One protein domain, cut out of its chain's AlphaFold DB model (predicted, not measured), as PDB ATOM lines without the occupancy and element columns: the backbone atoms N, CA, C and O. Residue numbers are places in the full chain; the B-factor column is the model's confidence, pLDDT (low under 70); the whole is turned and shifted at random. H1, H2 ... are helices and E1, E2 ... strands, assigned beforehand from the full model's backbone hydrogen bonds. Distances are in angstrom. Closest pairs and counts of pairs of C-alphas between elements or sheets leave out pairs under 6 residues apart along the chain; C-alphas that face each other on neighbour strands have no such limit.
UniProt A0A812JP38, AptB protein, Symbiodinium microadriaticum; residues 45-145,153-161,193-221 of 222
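Overview. This is residues 45 to 145, 153 to 161 and 193 to 221 of the 222 residues of the protein "AptB protein" of Symbiodinium microadriaticum (UniProt A0A812JP38). A strongly twisted sheet of six strands runs through the middle, with the long helix H4 along one face and H1 and H3 over the other: three layers, helices on both faces of a sheet. The four-residue H2 only grazes the sheet. The printed part has 139 residues, with four named helices and six named strands that follow each other along the chain as E1 E2 E3 H1 E4 H2 H3 E5 E6 H4; the class is mixed, helices and strands, with 72 residues in named elements. The sheet's order is E1 E2 E3 E4 E5 E6, mixed. The whole is compact, with a radius of gyration of the C-alphas of 14.6 A, and rounded, spanning 40 by 37 by 31 A.

Along the chain. Find C-alpha 51 at (-19.537, -9.370, -40.647), where E1, residues 51 to 55, begins. Then come E2, residues 68 to 72, E3, residues 77 to 81, and H1, residues 90 to 100, 15.3 A long. E4, residues 105 to 111, runs 17.3 A; H2 is residues 116 to 119, H3 122 to 129, E5 134 to 138 and E6 156 to 158. H4, residues 201 to 219, runs 26.4 A to C-alpha 219 at (-19.839, 0.194, -36.573).

Arrangement. Start in the sheet with E1, E2 and E3, a meander, each strand the antiparallel neighbour of the one before, made of two hairpins; look for N 54 and O 69 at 2.9 A, and N 72 and O 79 at 2.8 A. E3 and E4 are parallel at 19 degrees, with N 107 and O 78 2.8 A apart. E4 and E5 are parallel at 32 degrees, with N 109 and O 134 2.8 A apart. E3, H1, E4 and E4, H2 H3, E5 are strand-helix-strand units, parallel neighbour strands joined through helices, with right-handed crossovers. The edge strand E6 is antiparallel to E5, with N 137 and O 157 at 3.1 A. H4 lies over E3 at a height over the sheet of 7.9 A; their closest C-alphas are those of Arg 78 and Ala 219, 5.9 A. On the opposite face, H1 and H3 are close but not clearly touching, with the C-alphas of Leu 91 and Leu 125 closest at 7.2 A. H3 and H4 are apart. In H1 and H3 every O i to N i+4 pair is within hydrogen-bond range, in H4 14 of 15; H2 is too short for one.

Size, cuts and confidence. The C-alphas of Gln 100 and Gly 143, 42.5 A apart, are the two farthest apart. Residues 146 to 152 and 162 to 192 are not printed; the gaps between C-alphas are 14.2 A and 24.0 A. Of the links printed whole, E1 to E2 is long. The mean pLDDT of the printed part is 75.5; residue 63 and residues 138 to 145, 153 to 161 and 193 to 221 are under 70.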
ATOM      1  N   GLU A  45     -24.022 -15.550 -45.700       92.75
ATOM      2  CA  GLU A  45     -22.976 -16.208 -44.912       92.75
ATOM      3  C   GLU A  45     -22.461 -15.303 -43.793       92.75
ATOM      4  O   GLU A  45     -21.921 -14.225 -44.045       92.75
ATOM      5  N   LYS A  46     -22.582 -15.749 -42.539       91.44
ATOM      6  CA  LYS A  46     -21.958 -15.065 -41.401       91.44
ATOM      7  C   LYS A  46     -20.462 -15.397 -41.382       91.44
ATOM      8  O   LYS A  46     -20.087 -16.516 -41.048       91.44
ATOM      9  N   LEU A  47     -19.621 -14.425 -41.731       88.56
ATOM     10  CA  LEU A  47     -18.163 -14.589 -41.815       88.56
ATOM     11  C   LEU A  47     -17.476 -14.390 -40.457       88.56
ATOM     12  O   LEU A  47     -16.435 -14.982 -40.185       88.56
ATOM     13  N   SER A  48     -18.049 -13.539 -39.607       87.94
ATOM     14  CA  SER A  48     -17.621 -13.319 -38.224       87.94
ATOM     15  C   SER A  48     -18.790 -12.798 -37.389       87.94
ATOM     16  O   SER A  48     -19.873 -12.547 -37.915       87.94
ATOM     17  N   ASP A  49     -18.590 -12.579 -36.089       87.38
ATOM     18  CA  ASP A  49     -19.615 -11.948 -35.245       87.38
ATOM     19  C   ASP A  49     -20.009 -10.541 -35.695       87.38
ATOM     20  O   ASP A  49     -21.118 -10.104 -35.401       87.38
ATOM     21  N   ARG A  50     -19.134  -9.865 -36.447       86.75
ATOM     22  CA  ARG A  50     -19.327  -8.492 -36.923       86.75
ATOM     23  C   ARG A  50     -19.674  -8.394 -38.400       86.75
ATOM     24  O   ARG A  50     -20.045  -7.315 -38.840       86.75
ATOM     25  N   VAL A  51     -19.468  -9.452 -39.183       91.81
ATOM     26  CA  VAL A  51     -19.537  -9.370 -40.647       91.81
ATOM     27  C   VAL A  51     -20.402 -10.487 -41.188       91.81
ATOM     28  O   VAL A  51     -20.098 -11.669 -41.017       91.81
ATOM     29  N   THR A  52     -21.444 -10.092 -41.910       94.19
ATOM     30  CA  THR A  52     -22.282 -11.008 -42.679       94.19
ATOM     31  C   THR A  52     -22.257 -10.624 -44.146       94.19
ATOM     32  O   THR A  52     -22.436  -9.458 -44.485       94.19
ATOM     33  N   ARG A  53     -22.015 -11.604 -45.012       95.88
ATOM     34  CA  ARG A  53     -22.027 -11.449 -46.463       95.88
ATOM     35  C   ARG A  53     -23.415 -11.754 -47.008       95.88
ATOM     36  O   ARG A  53     -23.989 -12.778 -46.640       95.88
ATOM     37  N   VAL A  54     -23.883 -10.920 -47.927       96.38
ATOM     38  CA  VAL A  54     -25.055 -11.163 -48.776       96.38
ATOM     39  C   VAL A  54     -24.589 -11.170 -50.232       96.38
ATOM     40  O   VAL A  54     -23.824 -10.300 -50.646       96.38
ATOM     41  N   LEU A  55     -24.986 -12.177 -51.002       94.56
ATOM     42  CA  LEU A  55     -24.585 -12.335 -52.396       94.56
ATOM     43  C   LEU A  55     -25.500 -11.511 -53.316       94.56
ATOM     44  O   LEU A  55     -26.717 -11.510 -53.182       94.56
ATOM     45  N   GLY A  56     -24.913 -10.826 -54.295       92.50
ATOM     46  CA  GLY A  56     -25.606  -9.932 -55.225       92.50
ATOM     47  C   GLY A  56     -26.403 -10.632 -56.333       92.50
ATOM     48  O   GLY A  56     -26.943  -9.953 -57.205       92.50
ATOM     49  N   ARG A  57     -26.469 -11.975 -56.327       93.38
ATOM     50  CA  ARG A  57     -27.209 -12.814 -57.296       93.38
ATOM     51  C   ARG A  57     -26.910 -12.523 -58.773       93.38
ATOM     52  O   ARG A  57     -27.768 -12.655 -59.648       93.38
ATOM     53  N   ASN A  58     -25.681 -12.122 -59.068       89.69
ATOM     54  CA  ASN A  58     -25.218 -11.732 -60.395       89.69
ATOM     55  C   ASN A  58     -23.977 -12.546 -60.811       89.69
ATOM     56  O   ASN A  58     -22.922 -11.953 -61.020       89.69
ATOM     57  N   PRO A  59     -24.041 -13.887 -60.927       87.88
ATOM     58  CA  PRO A  59     -22.887 -14.679 -61.344       87.88
ATOM     59  C   PRO A  59     -22.460 -14.319 -62.773       87.88
ATOM     60  O   PRO A  59     -23.285 -14.215 -63.683       87.88
ATOM     61  N   SER A  60     -21.159 -14.134 -62.987       80.38
ATOM     62  CA  SER A  60     -20.586 -13.811 -64.296       80.38
ATOM     63  C   SER A  60     -19.099 -14.180 -64.348       80.38
ATOM     64  O   SER A  60     -18.499 -14.457 -63.311       80.38
ATOM     65  N   PRO A  61     -18.442 -14.144 -65.522       75.62
ATOM     66  CA  PRO A  61     -16.991 -14.342 -65.606       75.62
ATOM     67  C   PRO A  61     -16.170 -13.364 -64.751       75.62
ATOM     68  O   PRO A  61     -15.022 -13.653 -64.424       75.62
ATOM     69  N   PHE A  62     -16.758 -12.216 -64.411       72.56
ATOM     70  CA  PHE A  62     -16.127 -11.126 -63.677       72.56
ATOM     71  C   PHE A  62     -16.477 -11.182 -62.181       72.56
ATOM     72  O   PHE A  62     -15.597 -11.119 -61.333       72.56
ATOM     73  N   SER A  63     -17.739 -11.430 -61.838       66.12
ATOM     74  CA  SER A  63     -18.232 -11.547 -60.454       66.12
ATOM     75  C   SER A  63     -18.172 -12.975 -59.887       66.12
ATOM     76  O   SER A  63     -18.535 -13.200 -58.737       66.12
ATOM     77  N   LEU A  64     -17.715 -13.959 -60.670       84.88
ATOM     78  CA  LEU A  64     -17.700 -15.386 -60.330       84.88
ATOM     79  C   LEU A  64     -19.087 -15.875 -59.880       84.88
ATOM     80  O   LEU A  64     -20.004 -15.985 -60.689       84.88
ATOM     81  N   THR A  65     -19.241 -16.173 -58.594       84.12
ATOM     82  CA  THR A  65     -20.494 -16.610 -57.963       84.12
ATOM     83  C   THR A  65     -21.479 -15.466 -57.737       84.12
ATOM     84  O   THR A  65     -22.659 -15.719 -57.536       84.12
ATOM     85  N   GLY A  66     -21.009 -14.222 -57.787       87.81
ATOM     86  CA  GLY A  66     -21.774 -13.005 -57.545       87.81
ATOM     87  C   GLY A  66     -20.946 -11.974 -56.781       87.81
ATOM     88  O   GLY A  66     -19.963 -12.308 -56.116       87.81
ATOM     89  N   THR A  67     -21.357 -10.716 -56.877       89.56
ATOM     90  CA  THR A  67     -20.780  -9.613 -56.108       89.56
ATOM     91  C   THR A  67     -21.142  -9.773 -54.639       89.56
ATOM     92  O   THR A  67     -22.234 -10.226 -54.307       89.56
ATOM     93  N   ASN A  68     -20.226  -9.426 -53.742       93.06
ATOM     94  CA  ASN A  68     -20.444  -9.570 -52.310       93.06
ATOM     95  C   ASN A  68     -20.822  -8.223 -51.704       93.06
ATOM     96  O   ASN A  68     -20.083  -7.254 -51.854       93.06
ATOM     97  N   LEU A  69     -21.939  -8.196 -50.987       94.38
ATOM     98  CA  LEU A  69     -22.329  -7.106 -50.109       94.38
ATOM     99  C   LEU A  69     -22.018  -7.528 -48.674       94.38
ATOM    100  O   LEU A  69     -22.122  -8.712 -48.337       94.38
ATOM    101  N   TYR A  70     -21.661  -6.578 -47.813       95.44
ATOM    102  CA  TYR A  70     -21.310  -6.891 -46.427       95.44
ATOM    103  C   TYR A  70     -22.062  -6.015 -45.440       95.44
ATOM    104  O   TYR A  70     -21.914  -4.797 -45.435       95.44
ATOM    105  N   LEU A  71     -22.817  -6.653 -44.554       95.81
ATOM    106  CA  LEU A  71     -23.397  -6.019 -43.384       95.81
ATOM    107  C   LEU A  71     -22.375  -6.075 -42.244       95.81
ATOM    108  O   LEU A  71     -22.004  -7.164 -41.792       95.81
ATOM    109  N   VAL A  72     -21.914  -4.905 -41.802       93.94
ATOM    110  CA  VAL A  72     -20.826  -4.744 -40.833       93.94
ATOM    111  C   VAL A  72     -21.335  -4.072 -39.558       93.94
ATOM    112  O   VAL A  72     -21.911  -2.986 -39.602       93.94
ATOM    113  N   GLY A  73     -21.101  -4.722 -38.421       89.44
ATOM    114  CA  GLY A  73     -21.479  -4.269 -37.082       89.44
ATOM    115  C   GLY A  73     -22.207  -5.343 -36.278       89.44
ATOM    116  O   GLY A  73     -22.599  -6.383 -36.806       89.44
ATOM    117  N   THR A  74     -22.392  -5.086 -34.986       90.19
ATOM    118  CA  THR A  74     -23.116  -5.973 -34.054       90.19
ATOM    119  C   THR A  74     -24.381  -5.330 -33.491       90.19
ATOM    120  O   THR A  74     -25.301  -6.057 -33.117       90.19
ATOM    121  N   GLY A  75     -24.457  -3.995 -33.475       91.88
ATOM    122  CA  GLY A  75     -25.589  -3.226 -32.960       91.88
ATOM    123  C   GLY A  75     -26.856  -3.307 -33.815       91.88
ATOM    124  O   GLY A  75     -26.914  -4.003 -34.836       91.88
ATOM    125  N   SER A  76     -27.879  -2.563 -33.385       94.19
ATOM    126  CA  SER A  76     -29.146  -2.404 -34.111       94.19
ATOM    127  C   SER A  76     -29.045  -1.449 -35.303       94.19
ATOM    128  O   SER A  76     -29.952  -1.408 -36.131       94.19
ATOM    129  N   SER A  77     -27.944  -0.707 -35.407       94.62
ATOM    130  CA  SER A  77     -27.583   0.135 -36.541       94.62
ATOM    131  C   SER A  77     -26.252  -0.345 -37.106       94.62
ATOM    132  O   SER A  77     -25.317  -0.595 -36.348       94.62
ATOM    133  N   ARG A  78     -26.164  -0.542 -38.423       94.69
ATOM    134  CA  ARG A  78     -24.981  -1.139 -39.067       94.69
ATOM    135  C   ARG A  78     -24.594  -0.426 -40.349       94.69
ATOM    136  O   ARG A  78     -25.337   0.413 -40.857       94.69
ATOM    137  N   ILE A  79     -23.410  -0.742 -40.855       93.44
ATOM    138  CA  ILE A  79     -22.895  -0.225 -42.123       93.44
ATOM    139  C   ILE A  79     -23.084  -1.299 -43.190       93.44
ATOM    140  O   ILE A  79     -22.770  -2.466 -42.953       93.44
ATOM    141  N   LEU A  80     -23.580  -0.910 -44.361       95.81
ATOM    142  CA  LEU A  80     -23.605  -1.775 -45.535       95.81
ATOM    143  C   LEU A  80     -22.434  -1.411 -46.451       95.81
ATOM    144  O   LEU A  80     -22.264  -0.247 -46.802       95.81
ATOM    145  N   VAL A  81     -21.630  -2.391 -46.844       94.25
ATOM    146  CA  VAL A  81     -20.585  -2.232 -47.859       94.25
ATOM    147  C   VAL A  81     -21.111  -2.781 -49.178       94.25
ATOM    148  O   VAL A  81     -21.450  -3.963 -49.252       94.25
ATOM    149  N   ASP A  82     -21.134  -1.911 -50.186       93.69
ATOM    150  CA  ASP A  82     -21.702  -2.104 -51.522       93.69
ATOM    151  C   ASP A  82     -23.210  -2.384 -51.565       93.69
ATOM    152  O   ASP A  82     -23.836  -2.772 -50.582       93.69
ATOM    153  N   ALA A  83     -23.813  -2.149 -52.731       92.56
ATOM    154  CA  ALA A  83     -25.258  -2.247 -52.942       92.56
ATOM    155  C   ALA A  83     -25.669  -3.287 -53.997       92.56
ATOM    156  O   ALA A  83     -26.859  -3.506 -54.207       92.56
ATOM    157  N   GLY A  84     -24.724  -3.953 -54.667       92.62
ATOM    158  CA  GLY A  84     -25.064  -4.898 -55.730       92.62
ATOM    159  C   GLY A  84     -25.591  -4.218 -57.006       92.62
ATOM    160  O   GLY A  84     -25.546  -2.996 -57.165       92.62
ATOM    161  N   GLU A  85     -26.160  -5.026 -57.908       91.94
ATOM    162  CA  GLU A  85     -26.830  -4.561 -59.138       91.94
ATOM    163  C   GLU A  85     -28.337  -4.272 -58.969       91.94
ATOM    164  O   GLU A  85     -29.003  -3.968 -59.957       91.94
ATOM    165  N   GLY A  86     -28.906  -4.444 -57.770       90.88
ATOM    166  CA  GLY A  86     -30.367  -4.440 -57.580       90.88
ATOM    167  C   GLY A  86     -31.045  -5.674 -58.190       90.88
ATOM    168  O   GLY A  86     -32.091  -5.583 -58.835       90.88
ATOM    169  N   LYS A  87     -30.411  -6.852 -58.079       94.81
ATOM    170  CA  LYS A  87     -31.023  -8.103 -58.547       94.81
ATOM    171  C   LYS A  87     -32.208  -8.487 -57.653       94.81
ATOM    172  O   LYS A  87     -32.102  -8.382 -56.429       94.81
ATOM    173  N   PRO A  88     -33.287  -9.050 -58.230       94.69
ATOM    174  CA  PRO A  88     -34.418  -9.530 -57.450       94.69
ATOM    175  C   PRO A  88     -34.003 -10.500 -56.335       94.69
ATOM    176  O   PRO A  88     -33.348 -11.521 -56.570       94.69
ATOM    177  N   GLY A  89     -34.434 -10.181 -55.117       94.81
ATOM    178  CA  GLY A  89     -34.211 -10.984 -53.916       94.81
ATOM    179  C   GLY A  89     -33.015 -10.561 -53.064       94.81
ATOM    180  O   GLY A  89     -33.030 -10.883 -51.886       94.81
ATOM    181  N   VAL A  90     -32.059  -9.777 -53.582       96.12
ATOM    182  CA  VAL A  90     -30.921  -9.284 -52.773       96.12
ATOM    183  C   VAL A  90     -31.412  -8.392 -51.628       96.12
ATOM    184  O   VAL A  90     -30.978  -8.562 -50.491       96.12
ATOM    185  N   LEU A  91     -32.362  -7.485 -51.898       96.25
ATOM    186  CA  LEU A  91     -32.980  -6.659 -50.856       96.25
ATOM    187  C   LEU A  91     -33.675  -7.521 -49.790       96.25
ATOM    188  O   LEU A  91     -33.532  -7.253 -48.601       96.25
ATOM    189  N   GLN A  92     -34.402  -8.565 -50.198       97.31
ATOM    190  CA  GLN A  92     -35.085  -9.451 -49.253       97.31
ATOM    191  C   GLN A  92     -34.082 -10.233 -48.399       97.31
ATOM    192  O   GLN A  92     -34.232 -10.270 -47.183       97.31
ATOM    193  N   ASP A  93     -33.030 -10.776 -49.016       97.25
ATOM    194  CA  ASP A  93     -31.948 -11.475 -48.320       97.25
ATOM    195  C   ASP A  93     -31.278 -10.542 -47.282       97.25
ATOM    196  O   ASP A  93     -30.974 -10.958 -46.159       97.25
ATOM    197  N   LEU A  94     -31.116  -9.253 -47.616       97.69
ATOM    198  CA  LEU A  94     -30.605  -8.228 -46.703       97.69
ATOM    199  C   LEU A  94     -31.575  -7.923 -45.543       97.69
ATOM    200  O   LEU A  94     -31.154  -7.862 -44.387       97.69
ATOM    201  N   ILE A  95     -32.867  -7.743 -45.820       97.25
ATOM    202  CA  ILE A  95     -33.886  -7.488 -44.788       97.25
ATOM    203  C   ILE A  95     -33.979  -8.674 -43.823       97.25
ATOM    204  O   ILE A  95     -33.997  -8.489 -42.604       97.25
ATOM    205  N   ASP A  96     -33.994  -9.892 -44.362       97.06
ATOM    206  CA  ASP A  96     -34.101 -11.116 -43.578       97.06
ATOM    207  C   ASP A  96     -32.894 -11.274 -42.654       97.06
ATOM    208  O   ASP A  96     -33.056 -11.559 -41.463       97.06
ATOM    209  N   VAL A  97     -31.679 -11.034 -43.163       96.88
ATOM    210  CA  VAL A  97     -30.474 -11.128 -42.334       96.88
ATOM    211  C   VAL A  97     -30.415 -10.022 -41.283       96.88
ATOM    212  O   VAL A  97     -30.003 -10.279 -40.152       96.88
ATOM    213  N   MET A  98     -30.870  -8.810 -41.609       97.31
ATOM    214  CA  MET A  98     -30.970  -7.718 -40.642       97.31
ATOM    215  C   MET A  98     -31.923  -8.084 -39.501       97.31
ATOM    216  O   MET A  98     -31.530  -8.017 -38.335       97.31
ATOM    217  N   ALA A  99     -33.126  -8.563 -39.824       96.88
ATOM    218  CA  ALA A  99     -34.123  -8.971 -38.839       96.88
ATOM    219  C   ALA A  99     -33.619 -10.117 -37.946       96.88
ATOM    220  O   ALA A  99     -33.734 -10.047 -36.722       96.88
ATOM    221  N   GLN A 100     -32.999 -11.144 -38.537       96.50
ATOM    222  CA  GLN A 100     -32.426 -12.278 -37.800       96.50
ATOM    223  C   GLN A 100     -31.310 -11.858 -36.838       96.50
ATOM    224  O   GLN A 100     -31.115 -12.492 -35.801       96.50
ATOM    225  N   GLN A 101     -30.567 -10.802 -37.173       95.44
ATOM    226  CA  GLN A 101     -29.424 -10.332 -36.393       95.44
ATOM    227  C   GLN A 101     -29.743  -9.130 -35.495       95.44
ATOM    228  O   GLN A 101     -28.815  -8.559 -34.921       95.44
ATOM    229  N   GLY A 102     -31.019  -8.745 -35.364       95.38
ATOM    230  CA  GLY A 102     -31.440  -7.605 -34.542       95.38
ATOM    231  C   GLY A 102     -30.971  -6.246 -35.075       95.38
ATOM    232  O   GLY A 102     -30.871  -5.291 -34.311       95.38
ATOM    233  N   CYS A 103     -30.656  -6.160 -36.369       96.31
ATOM    234  CA  CYS A 103     -30.349  -4.916 -37.059       96.31
ATOM    235  C   CYS A 103     -31.652  -4.281 -37.563       96.31
ATOM    236  O   CYS A 103     -32.409  -4.900 -38.307       96.31
ATOM    237  N   HIS A 104     -31.911  -3.043 -37.163       94.19
ATOM    238  CA  HIS A 104     -33.105  -2.278 -37.521       94.19
ATOM    239  C   HIS A 104     -32.802  -1.110 -38.464       94.19
ATOM    240  O   HIS A 104     -33.727  -0.557 -39.051       94.19
ATOM    241  N   HIS A 105     -31.532  -0.722 -38.606       94.44
ATOM    242  CA  HIS A 105     -31.143   0.441 -39.392       94.44
ATOM    243  C   HIS A 105     -29.815   0.236 -40.128       94.44
ATOM    244  O   HIS A 105     -28.861  -0.325 -39.584       94.44
ATOM    245  N   ILE A 106     -29.742   0.742 -41.360       95.25
ATOM    246  CA  ILE A 106     -28.487   0.911 -42.096       95.25
ATOM    247  C   ILE A 106     -28.083   2.376 -41.959       95.25
ATOM    248  O   ILE A 106     -28.681   3.253 -42.574       95.25
ATOM    249  N   SER A 107     -27.056   2.630 -41.152       91.06
ATOM    250  CA  SER A 107     -26.530   3.977 -40.893       91.06
ATOM    251  C   SER A 107     -26.004   4.663 -42.154       91.06
ATOM    252  O   SER A 107     -26.189   5.864 -42.352       91.06
ATOM    253  N   GLN A 108     -25.316   3.893 -42.994       89.94
ATOM    254  CA  GLN A 108     -24.730   4.346 -44.243       89.94
ATOM    255  C   GLN A 108     -24.413   3.153 -45.147       89.94
ATOM    256  O   GLN A 108     -24.105   2.053 -44.677       89.94
ATOM    257  N   VAL A 109     -24.442   3.414 -46.449       92.00
ATOM    258  CA  VAL A 109     -23.951   2.524 -47.496       92.00
ATOM    259  C   VAL A 109     -22.604   3.047 -47.974       92.00
ATOM    260  O   VAL A 109     -22.476   4.207 -48.366       92.00
ATOM    261  N   VAL A 110     -21.594   2.192 -47.952       89.81
ATOM    262  CA  VAL A 110     -20.232   2.512 -48.361       89.81
ATOM    263  C   VAL A 110     -19.935   1.792 -49.667       89.81
ATOM    264  O   VAL A 110     -19.868   0.568 -49.699       89.81
ATOM    265  N   ILE A 111     -19.728   2.549 -50.742       86.94
ATOM    266  CA  ILE A 111     -19.399   1.991 -52.055       86.94
ATOM    267  C   ILE A 111     -17.886   1.809 -52.164       86.94
ATOM    268  O   ILE A 111     -17.115   2.761 -52.010       86.94
ATOM    269  N   THR A 112     -17.442   0.593 -52.460       81.75
ATOM    270  CA  THR A 112     -16.022   0.269 -52.595       81.75
ATOM    271  C   THR A 112     -15.449   0.885 -53.862       81.75
ATOM    272  O   THR A 112     -14.404   1.527 -53.798       81.75
ATOM    273  N   HIS A 113     -16.124   0.783 -55.009       80.50
ATOM    274  CA  HIS A 113     -15.655   1.331 -56.285       80.50
ATOM    275  C   HIS A 113     -16.785   1.540 -57.311       80.50
ATOM    276  O   HIS A 113     -17.924   1.151 -57.091       80.50
ATOM    277  N   TRP A 114     -16.466   2.192 -58.434       81.81
ATOM    278  CA  TRP A 114     -17.433   2.679 -59.434       81.81
ATOM    279  C   TRP A 114     -17.866   1.636 -60.472       81.81
ATOM    280  O   TRP A 114     -18.174   1.988 -61.612       81.81
ATOM    281  N   HIS A 115     -17.860   0.353 -60.118       83.69
ATOM    282  CA  HIS A 115     -18.443  -0.656 -60.991       83.69
ATOM    283  C   HIS A 115     -19.941  -0.794 -60.733       83.69
ATOM    284  O   HIS A 115     -20.446  -0.594 -59.627       83.69
ATOM    285  N   ILE A 116     -20.652  -1.103 -61.813       84.88
ATOM    286  CA  ILE A 116     -22.110  -1.206 -61.858       84.88
ATOM    287  C   ILE A 116     -22.633  -2.192 -60.811       84.88
ATOM    288  O   ILE A 116     -23.654  -1.936 -60.175       84.88
ATOM    289  N   ASP A 117     -21.896  -3.275 -60.594       83.06
ATOM    290  CA  ASP A 117     -22.256  -4.341 -59.679       83.06
ATOM    291  C   ASP A 117     -22.104  -4.006 -58.200       83.06
ATOM    292  O   ASP A 117     -22.543  -4.783 -57.363       83.06
ATOM    293  N   HIS A 118     -21.585  -2.824 -57.879       87.75
ATOM    294  CA  HIS A 118     -21.492  -2.326 -56.511       87.75
ATOM    295  C   HIS A 118     -22.471  -1.180 -56.222       87.75
ATOM    296  O   HIS A 118     -22.737  -0.907 -55.054       87.75
ATOM    297  N   LEU A 119     -23.010  -0.510 -57.248       88.94
ATOM    298  CA  LEU A 119     -23.713   0.772 -57.097       88.94
ATOM    299  C   LEU A 119     -25.189   0.750 -57.522       88.94
ATOM    300  O   LEU A 119     -25.976   1.530 -56.987       88.94
ATOM    301  N   LEU A 120     -25.602  -0.099 -58.467       91.06
ATOM    302  CA  LEU A 120     -26.956   0.006 -59.031       91.06
ATOM    303  C   LEU A 120     -28.086  -0.413 -58.082       91.06
ATOM    304  O   LEU A 120     -29.225  -0.038 -58.338       91.06
ATOM    305  N   GLY A 121     -27.805  -1.123 -56.987       92.31
ATOM    306  CA  GLY A 121     -28.815  -1.423 -55.964       92.31
ATOM    307  C   GLY A 121     -29.130  -0.264 -55.010       92.31
ATOM    308  O   GLY A 121     -30.084  -0.352 -54.243       92.31
ATOM    309  N   VAL A 122     -28.375   0.841 -55.053       92.19
ATOM    310  CA  VAL A 122     -28.585   1.993 -54.155       92.19
ATOM    311  C   VAL A 122     -30.016   2.557 -54.208       92.19
ATOM    312  O   VAL A 122     -30.576   2.777 -53.135       92.19
ATOM    313  N   PRO A 123     -30.643   2.786 -55.382       93.38
ATOM    314  CA  PRO A 123     -31.999   3.332 -55.440       93.38
ATOM    315  C   PRO A 123     -33.027   2.455 -54.716       93.38
ATOM    316  O   PRO A 123     -33.820   2.974 -53.941       93.38
ATOM    317  N   GLU A 124     -32.957   1.133 -54.896       93.50
ATOM    318  CA  GLU A 124     -33.851   0.178 -54.227       93.50
ATOM    319  C   GLU A 124     -33.677   0.218 -52.698       93.50
ATOM    320  O   GLU A 124     -34.659   0.192 -51.954       93.50
ATOM    321  N   LEU A 125     -32.438   0.354 -52.216       93.25
ATOM    322  CA  LEU A 125     -32.166   0.525 -50.789       93.25
ATOM    323  C   LEU A 125     -32.726   1.848 -50.250       93.25
ATOM    324  O   LEU A 125     -33.289   1.861 -49.161       93.25
ATOM    325  N   MET A 126     -32.594   2.954 -50.985       93.31
ATOM    326  CA  MET A 126     -33.125   4.260 -50.564       93.31
ATOM    327  C   MET A 126     -34.656   4.280 -50.554       93.31
ATOM    328  O   MET A 126     -35.253   4.842 -49.638       93.31
ATOM    329  N   ASP A 127     -35.292   3.635 -51.529       93.75
ATOM    330  CA  ASP A 127     -36.749   3.502 -51.579       93.75
ATOM    331  C   ASP A 127     -37.284   2.704 -50.376       93.75
ATOM    332  O   ASP A 127     -38.363   3.004 -49.864       93.75
ATOM    333  N   HIS A 128     -36.527   1.706 -49.902       94.12
ATOM    334  CA  HIS A 128     -36.923   0.866 -48.772       94.12
ATOM    335  C   HIS A 128     -36.565   1.461 -47.399       94.12
ATOM    336  O   HIS A 128     -37.404   1.483 -46.500       94.12
ATOM    337  N   PHE A 129     -35.322   1.913 -47.216       92.81
ATOM    338  CA  PHE A 129     -34.787   2.345 -45.919       92.81
ATOM    339  C   PHE A 129     -34.904   3.852 -45.662       92.81
ATOM    340  O   PHE A 129     -34.678   4.278 -44.531       92.81
ATOM    341  N   GLY A 130     -35.270   4.642 -46.673       90.25
ATOM    342  CA  GLY A 130     -35.435   6.090 -46.572       90.25
ATOM    343  C   GLY A 130     -34.504   6.854 -47.514       90.25
ATOM    344  O   GLY A 130     -33.321   6.543 -47.668       90.25
ATOM    345  N   SER A 131     -35.040   7.904 -48.137       86.88
ATOM    346  CA  SER A 131     -34.306   8.761 -49.082       86.88
ATOM    347  C   SER A 131     -33.154   9.554 -48.446       86.88
ATOM    348  O   SER A 131     -32.298  10.082 -49.149       86.88
ATOM    349  N   GLU A 132     -33.140   9.647 -47.120       83.81
ATOM    350  CA  GLU A 132     -32.108  10.268 -46.297       83.81
ATOM    351  C   GLU A 132     -30.919   9.340 -46.001       83.81
ATOM    352  O   GLU A 132     -29.934   9.788 -45.408       83.81
ATOM    353  N   MET A 133     -30.997   8.061 -46.395       87.50
ATOM    354  CA  MET A 133     -29.922   7.093 -46.194       87.50
ATOM    355  C   MET A 133     -28.619   7.608 -46.814       87.50
ATOM    356  O   MET A 133     -28.552   7.974 -47.989       87.50
ATOM    357  N   GLN A 134     -27.555   7.627 -46.013       88.06
ATOM    358  CA  GLN A 134     -26.274   8.166 -46.445       88.06
ATOM    359  C   GLN A 134     -25.545   7.166 -47.335       88.06
ATOM    360  O   GLN A 134     -25.256   6.052 -46.910       88.06
ATOM    361  N   VAL A 135     -25.185   7.580 -48.548       87.62
ATOM    362  CA  VAL A 135     -24.379   6.773 -49.471       87.62
ATOM    363  C   VAL A 135     -23.047   7.474 -49.689       87.62
ATOM    364  O   VAL A 135     -22.999   8.610 -50.170       87.62
ATOM    365  N   ARG A 136     -21.956   6.815 -49.306       84.12
ATOM    366  CA  ARG A 136     -20.619   7.406 -49.271       84.12
ATOM    367  C   ARG A 136     -19.646   6.622 -50.136       84.12
ATOM    368  O   ARG A 136     -19.659   5.391 -50.165       84.12
ATOM    369  N   LYS A 137     -18.744   7.351 -50.787       78.69
ATOM    370  CA  LYS A 137     -17.568   6.792 -51.450       78.69
ATOM    371  C   LYS A 137     -16.320   7.288 -50.738       78.69
ATOM    372  O   LYS A 137     -16.130   8.493 -50.583       78.69
ATOM    373  N   TYR A 138     -15.457   6.354 -50.347       67.75
ATOM    374  CA  TYR A 138     -14.129   6.712 -49.865       67.75
ATOM    375  C   TYR A 138     -13.295   7.256 -51.026       67.75
ATOM    376  O   TYR A 138     -13.082   6.542 -52.021       67.75
ATOM    377  N   MET A 139     -12.834   8.497 -50.874       57.09
ATOM    378  CA  MET A 139     -11.918   9.174 -51.782       57.09
ATOM    379  C   MET A 139     -10.645   9.512 -50.995       57.09
ATOM    380  O   MET A 139     -10.678  10.377 -50.124       57.09
ATOM    381  N   PRO A 140      -9.513   8.831 -51.238       51.47
ATOM    382  CA  PRO A 140      -8.262   9.249 -50.621       51.47
ATOM    383  C   PRO A 140      -7.901  10.657 -51.114       51.47
ATOM    384  O   PRO A 140      -8.022  10.938 -52.308       51.47
ATOM    385  N   SER A 141      -7.446  11.527 -50.210       45.88
ATOM    386  CA  SER A 141      -6.955  12.863 -50.570       45.88
ATOM    387  C   SER A 141      -5.803  12.770 -51.576       45.88
ATOM    388  O   SER A 141      -5.012  11.819 -51.540       45.88
ATOM    389  N   GLU A 142      -5.687  13.755 -52.473       42.34
ATOM    390  CA  GLU A 142      -4.564  13.820 -53.410       42.34
ATOM    391  C   GLU A 142      -3.232  13.742 -52.643       42.34
ATOM    392  O   GLU A 142      -2.938  14.568 -51.784       42.34
ATOM    393  N   GLY A 143      -2.426  12.716 -52.935       41.94
ATOM    394  CA  GLY A 143      -1.131  12.506 -52.285       41.94
ATOM    395  C   GLY A 143      -1.114  11.512 -51.119       41.94
ATOM    396  O   GLY A 143      -0.025  11.227 -50.623       41.94
ATOM    397  N   THR A 144      -2.246  10.911 -50.719       43.22
ATOM    398  CA  THR A 144      -2.227   9.787 -49.765       43.22
ATOM    399  C   THR A 144      -1.497   8.603 -50.394       43.22
ATOM    400  O   THR A 144      -2.032   7.883 -51.241       43.22
ATOM    401  N   SER A 145      -0.241   8.401 -49.999       41.66
ATOM    402  CA  SER A 145       0.493   7.208 -50.391       41.66
ATOM    403  C   SER A 145      -0.146   5.988 -49.721       41.66
ATOM    404  O   SER A 145      -0.429   5.985 -48.524       41.66
ATOM    405  N   GLU A 153      -7.902  12.217 -41.359       35.38
ATOM    406  CA  GLU A 153      -9.250  12.661 -41.689       35.38
ATOM    407  C   GLU A 153      -9.369  12.630 -43.215       35.38
ATOM    408  O   GLU A 153      -8.848  13.481 -43.931       35.38
ATOM    409  N   SER A 154      -9.929  11.542 -43.719       42.16
ATOM    410  CA  SER A 154     -10.064  11.270 -45.140       42.16
ATOM    411  C   SER A 154     -11.414  11.805 -45.585       42.16
ATOM    412  O   SER A 154     -12.429  11.614 -44.911       42.16
ATOM    413  N   GLU A 155     -11.419  12.525 -46.702       42.84
ATOM    414  CA  GLU A 155     -12.613  13.210 -47.177       42.84
ATOM    415  C   GLU A 155     -13.591  12.216 -47.820       42.84
ATOM    416  O   GLU A 155     -13.260  11.443 -48.722       42.84
ATOM    417  N   TRP A 156     -14.834  12.240 -47.346       48.06
ATOM    418  CA  TRP A 156     -15.924  11.448 -47.901       48.06
ATOM    419  C   TRP A 156     -16.696  12.285 -48.908       48.06
ATOM    420  O   TRP A 156     -17.147  13.384 -48.588       48.06
ATOM    421  N   SER A 157     -16.899  11.751 -50.110       44.69
ATOM    422  CA  SER A 157     -17.813  12.362 -51.077       44.69
ATOM    423  C   SER A 157     -19.166  11.641 -51.042       44.69
ATOM    424  O   SER A 157     -19.186  10.400 -51.054       44.69
ATOM    425  N   PRO A 158     -20.298  12.371 -50.996       45.47
ATOM    426  CA  PRO A 158     -21.609  11.769 -51.201       45.47
ATOM    427  C   PRO A 158     -21.691  11.186 -52.615       45.47
ATOM    428  O   PRO A 158     -21.171  11.762 -53.572       45.47
ATOM    429  N   VAL A 159     -22.343  10.032 -52.754       45.16
ATOM    430  CA  VAL A 159     -22.664   9.487 -54.076       45.16
ATOM    431  C   VAL A 159     -23.827  10.304 -54.637       45.16
ATOM    432  O   VAL A 159     -24.990  10.012 -54.368       45.16
ATOM    433  N   GLU A 160     -23.531  11.352 -55.409       39.81
ATOM    434  CA  GLU A 160     -24.542  11.967 -56.269       39.81
ATOM    435  C   GLU A 160     -24.899  10.957 -57.360       39.81
ATOM    436  O   GLU A 160     -24.191  10.789 -58.354       39.81
ATOM    437  N   LEU A 161     -25.998  10.234 -57.138       34.81
ATOM    438  CA  LEU A 161     -26.618   9.393 -58.147       34.81
ATOM    439  C   LEU A 161     -26.920  10.306 -59.340       34.81
ATOM    440  O   LEU A 161     -27.802  11.163 -59.251       34.81
ATOM    441  N   VAL A 193     -10.624  -9.092 -53.504       32.25
ATOM    442  CA  VAL A 193     -11.389  -8.899 -54.748       32.25
ATOM    443  C   VAL A 193     -10.435  -8.992 -55.943       32.25
ATOM    444  O   VAL A 193      -9.536  -8.169 -56.131       32.25
ATOM    445  N   PHE A 194     -10.594 -10.031 -56.763       23.48
ATOM    446  CA  PHE A 194      -9.783 -10.233 -57.967       23.48
ATOM    447  C   PHE A 194     -10.442  -9.572 -59.178       23.48
ATOM    448  O   PHE A 194     -11.550  -9.949 -59.530       23.48
ATOM    449  N   HIS A 195      -9.731  -8.673 -59.871       31.86
ATOM    450  CA  HIS A 195     -10.004  -8.330 -61.272       31.86
ATOM    451  C   HIS A 195      -8.714  -8.059 -62.058       31.86
ATOM    452  O   HIS A 195      -7.734  -7.508 -61.553       31.86
ATOM    453  N   GLY A 196      -8.708  -8.522 -63.311       30.09
ATOM    454  CA  GLY A 196      -7.533  -8.674 -64.163       30.09
ATOM    455  C   GLY A 196      -6.878  -7.369 -64.613       30.09
ATOM    456  O   GLY A 196      -7.204  -6.832 -65.664       30.09
ATOM    457  N   SER A 197      -5.872  -6.916 -63.869       30.44
ATOM    458  CA  SER A 197      -4.622  -6.339 -64.386       30.44
ATOM    459  C   SER A 197      -3.660  -6.128 -63.217       30.44
ATOM    460  O   SER A 197      -3.975  -5.447 -62.243       30.44
ATOM    461  N   SER A 198      -2.457  -6.698 -63.315       28.72
ATOM    462  CA  SER A 198      -1.478  -6.880 -62.226       28.72
ATOM    463  C   SER A 198      -0.980  -5.605 -61.519       28.72
ATOM    464  O   SER A 198      -0.196  -5.699 -60.580       28.72
ATOM    465  N   LYS A 199      -1.427  -4.411 -61.933       26.97
ATOM    466  CA  LYS A 199      -1.017  -3.114 -61.367       26.97
ATOM    467  C   LYS A 199      -2.119  -2.359 -60.608       26.97
ATOM    468  O   LYS A 199      -1.781  -1.422 -59.896       26.97
ATOM    469  N   GLN A 200      -3.389  -2.765 -60.704       30.47
ATOM    470  CA  GLN A 200      -4.496  -2.203 -59.901       30.47
ATOM    471  C   GLN A 200      -4.780  -3.008 -58.619       30.47
ATOM    472  O   GLN A 200      -5.327  -2.473 -57.659       30.47
ATOM    473  N   LEU A 201      -4.321  -4.262 -58.569       28.33
ATOM    474  CA  LEU A 201      -4.566  -5.196 -57.467       28.33
ATOM    475  C   LEU A 201      -4.042  -4.702 -56.101       28.33
ATOM    476  O   LEU A 201      -4.657  -4.955 -55.076       28.33
ATOM    477  N   VAL A 202      -2.916  -3.980 -56.064       26.66
ATOM    478  CA  VAL A 202      -2.275  -3.577 -54.794       26.66
ATOM    479  C   VAL A 202      -2.990  -2.394 -54.128       26.66
ATOM    480  O   VAL A 202      -3.059  -2.335 -52.905       26.66
ATOM    481  N   GLY A 203      -3.550  -1.469 -54.914       26.66
ATOM    482  CA  GLY A 203      -4.306  -0.328 -54.382       26.66
ATOM    483  C   GLY A 203      -5.699  -0.717 -53.886       26.66
ATOM    484  O   GLY A 203      -6.150  -0.211 -52.863       26.66
ATOM    485  N   MET A 204      -6.352  -1.658 -54.574       29.61
ATOM    486  CA  MET A 204      -7.723  -2.089 -54.273       29.61
ATOM    487  C   MET A 204      -7.798  -2.934 -52.993       29.61
ATOM    488  O   MET A 204      -8.583  -2.620 -52.106       29.61
ATOM    489  N   LEU A 205      -6.881  -3.894 -52.823       32.53
ATOM    490  CA  LEU A 205      -6.777  -4.712 -51.605       32.53
ATOM    491  C   LEU A 205      -6.449  -3.892 -50.345       32.53
ATOM    492  O   LEU A 205      -6.786  -4.280 -49.226       32.53
ATOM    493  N   PHE A 206      -5.753  -2.764 -50.509       35.56
ATOM    494  CA  PHE A 206      -5.448  -1.858 -49.403       35.56
ATOM    495  C   PHE A 206      -6.635  -0.955 -49.069       35.56
ATOM    496  O   PHE A 206      -6.960  -0.807 -47.894       35.56
ATOM    497  N   MET A 207      -7.311  -0.408 -50.087       40.09
ATOM    498  CA  MET A 207      -8.559   0.332 -49.895       40.09
ATOM    499  C   MET A 207      -9.589  -0.541 -49.177       40.09
ATOM    500  O   MET A 207     -10.190  -0.076 -48.225       40.09
ATOM    501  N   GLU A 208      -9.722  -1.814 -49.550       43.56
ATOM    502  CA  GLU A 208     -10.600  -2.766 -48.865       43.56
ATOM    503  C   GLU A 208     -10.210  -2.956 -47.401       43.56
ATOM    504  O   GLU A 208     -11.071  -2.872 -46.538       43.56
ATOM    505  N   ARG A 209      -8.924  -3.124 -47.075       45.81
ATOM    506  CA  ARG A 209      -8.477  -3.255 -45.676       45.81
ATOM    507  C   ARG A 209      -8.717  -2.002 -44.837       45.81
ATOM    508  O   ARG A 209      -9.144  -2.130 -43.694       45.81
ATOM    509  N   VAL A 210      -8.439  -0.819 -45.380       51.34
ATOM    510  CA  VAL A 210      -8.659   0.458 -44.681       51.34
ATOM    511  C   VAL A 210     -10.150   0.720 -44.516       51.34
ATOM    512  O   VAL A 210     -10.595   1.060 -43.426       51.34
ATOM    513  N   LEU A 211     -10.927   0.496 -45.574       56.81
ATOM    514  CA  LEU A 211     -12.367   0.695 -45.584       56.81
ATOM    515  C   LEU A 211     -13.068  -0.282 -44.648       56.81
ATOM    516  O   LEU A 211     -13.879   0.144 -43.840       56.81
ATOM    517  N   PHE A 212     -12.728  -1.573 -44.700       58.06
ATOM    518  CA  PHE A 212     -13.282  -2.560 -43.776       58.06
ATOM    519  C   PHE A 212     -12.837  -2.307 -42.341       58.06
ATOM    520  O   PHE A 212     -13.675  -2.397 -41.452       58.06
ATOM    521  N   GLY A 213     -11.566  -1.966 -42.108       56.06
ATOM    522  CA  GLY A 213     -11.069  -1.609 -40.778       56.06
ATOM    523  C   GLY A 213     -11.840  -0.427 -40.191       56.06
ATOM    524  O   GLY A 213     -12.424  -0.541 -39.115       56.06
ATOM    525  N   TRP A 214     -11.954   0.659 -40.954       66.00
ATOM    526  CA  TRP A 214     -12.745   1.824 -40.569       66.00
ATOM    527  C   TRP A 214     -14.224   1.479 -40.368       66.00
ATOM    528  O   TRP A 214     -14.787   1.836 -39.342       66.00
ATOM    529  N   CYS A 215     -14.850   0.731 -41.284       58.25
ATOM    530  CA  CYS A 215     -16.244   0.307 -41.137       58.25
ATOM    531  C   CYS A 215     -16.442  -0.511 -39.858       58.25
ATOM    532  O   CYS A 215     -17.459  -0.357 -39.195       58.25
ATOM    533  N   THR A 216     -15.489  -1.368 -39.484       58.88
ATOM    534  CA  THR A 216     -15.588  -2.126 -38.231       58.88
ATOM    535  C   THR A 216     -15.420  -1.256 -36.990       58.88
ATOM    536  O   THR A 216     -16.107  -1.501 -36.005       58.88
ATOM    537  N   GLU A 217     -14.546  -0.249 -37.026       61.06
ATOM    538  CA  GLU A 217     -14.364   0.694 -35.916       61.06
ATOM    539  C   GLU A 217     -15.553   1.648 -35.772       61.06
ATOM    540  O   GLU A 217     -15.983   1.943 -34.661       61.06
ATOM    541  N   GLU A 218     -16.104   2.123 -36.887       67.75
ATOM    542  CA  GLU A 218     -17.260   3.013 -36.903       67.75
ATOM    543  C   GLU A 218     -18.539   2.266 -36.519       67.75
ATOM    544  O   GLU A 218     -19.339   2.781 -35.747       67.75
ATOM    545  N   ALA A 219     -18.707   1.022 -36.976       62.50
ATOM    546  CA  ALA A 219     -19.839   0.194 -36.573       62.50
ATOM    547  C   ALA A 219     -19.826  -0.168 -35.078       62.50
ATOM    548  O   ALA A 219     -20.884  -0.449 -34.531       62.50
ATOM    549  N   ASP A 220     -18.668  -0.147 -34.406       66.56
ATOM    550  CA  ASP A 220     -18.587  -0.305 -32.945       66.56
ATOM    551  C   ASP A 220     -19.063   0.948 -32.181       66.56
ATOM    552  O   ASP A 220     -19.327   0.871 -30.979       66.56
ATOM    553  N   ARG A 221     -19.139   2.111 -32.843       67.69
ATOM    554  CA  ARG A 221     -19.616   3.372 -32.245       67.69
ATOM    555  C   ARG A 221     -21.131   3.563 -32.371       67.69
ATOM    556  O   ARG A 221     -21.657   4.479 -31.738       67.69
TER     557      ARG A 221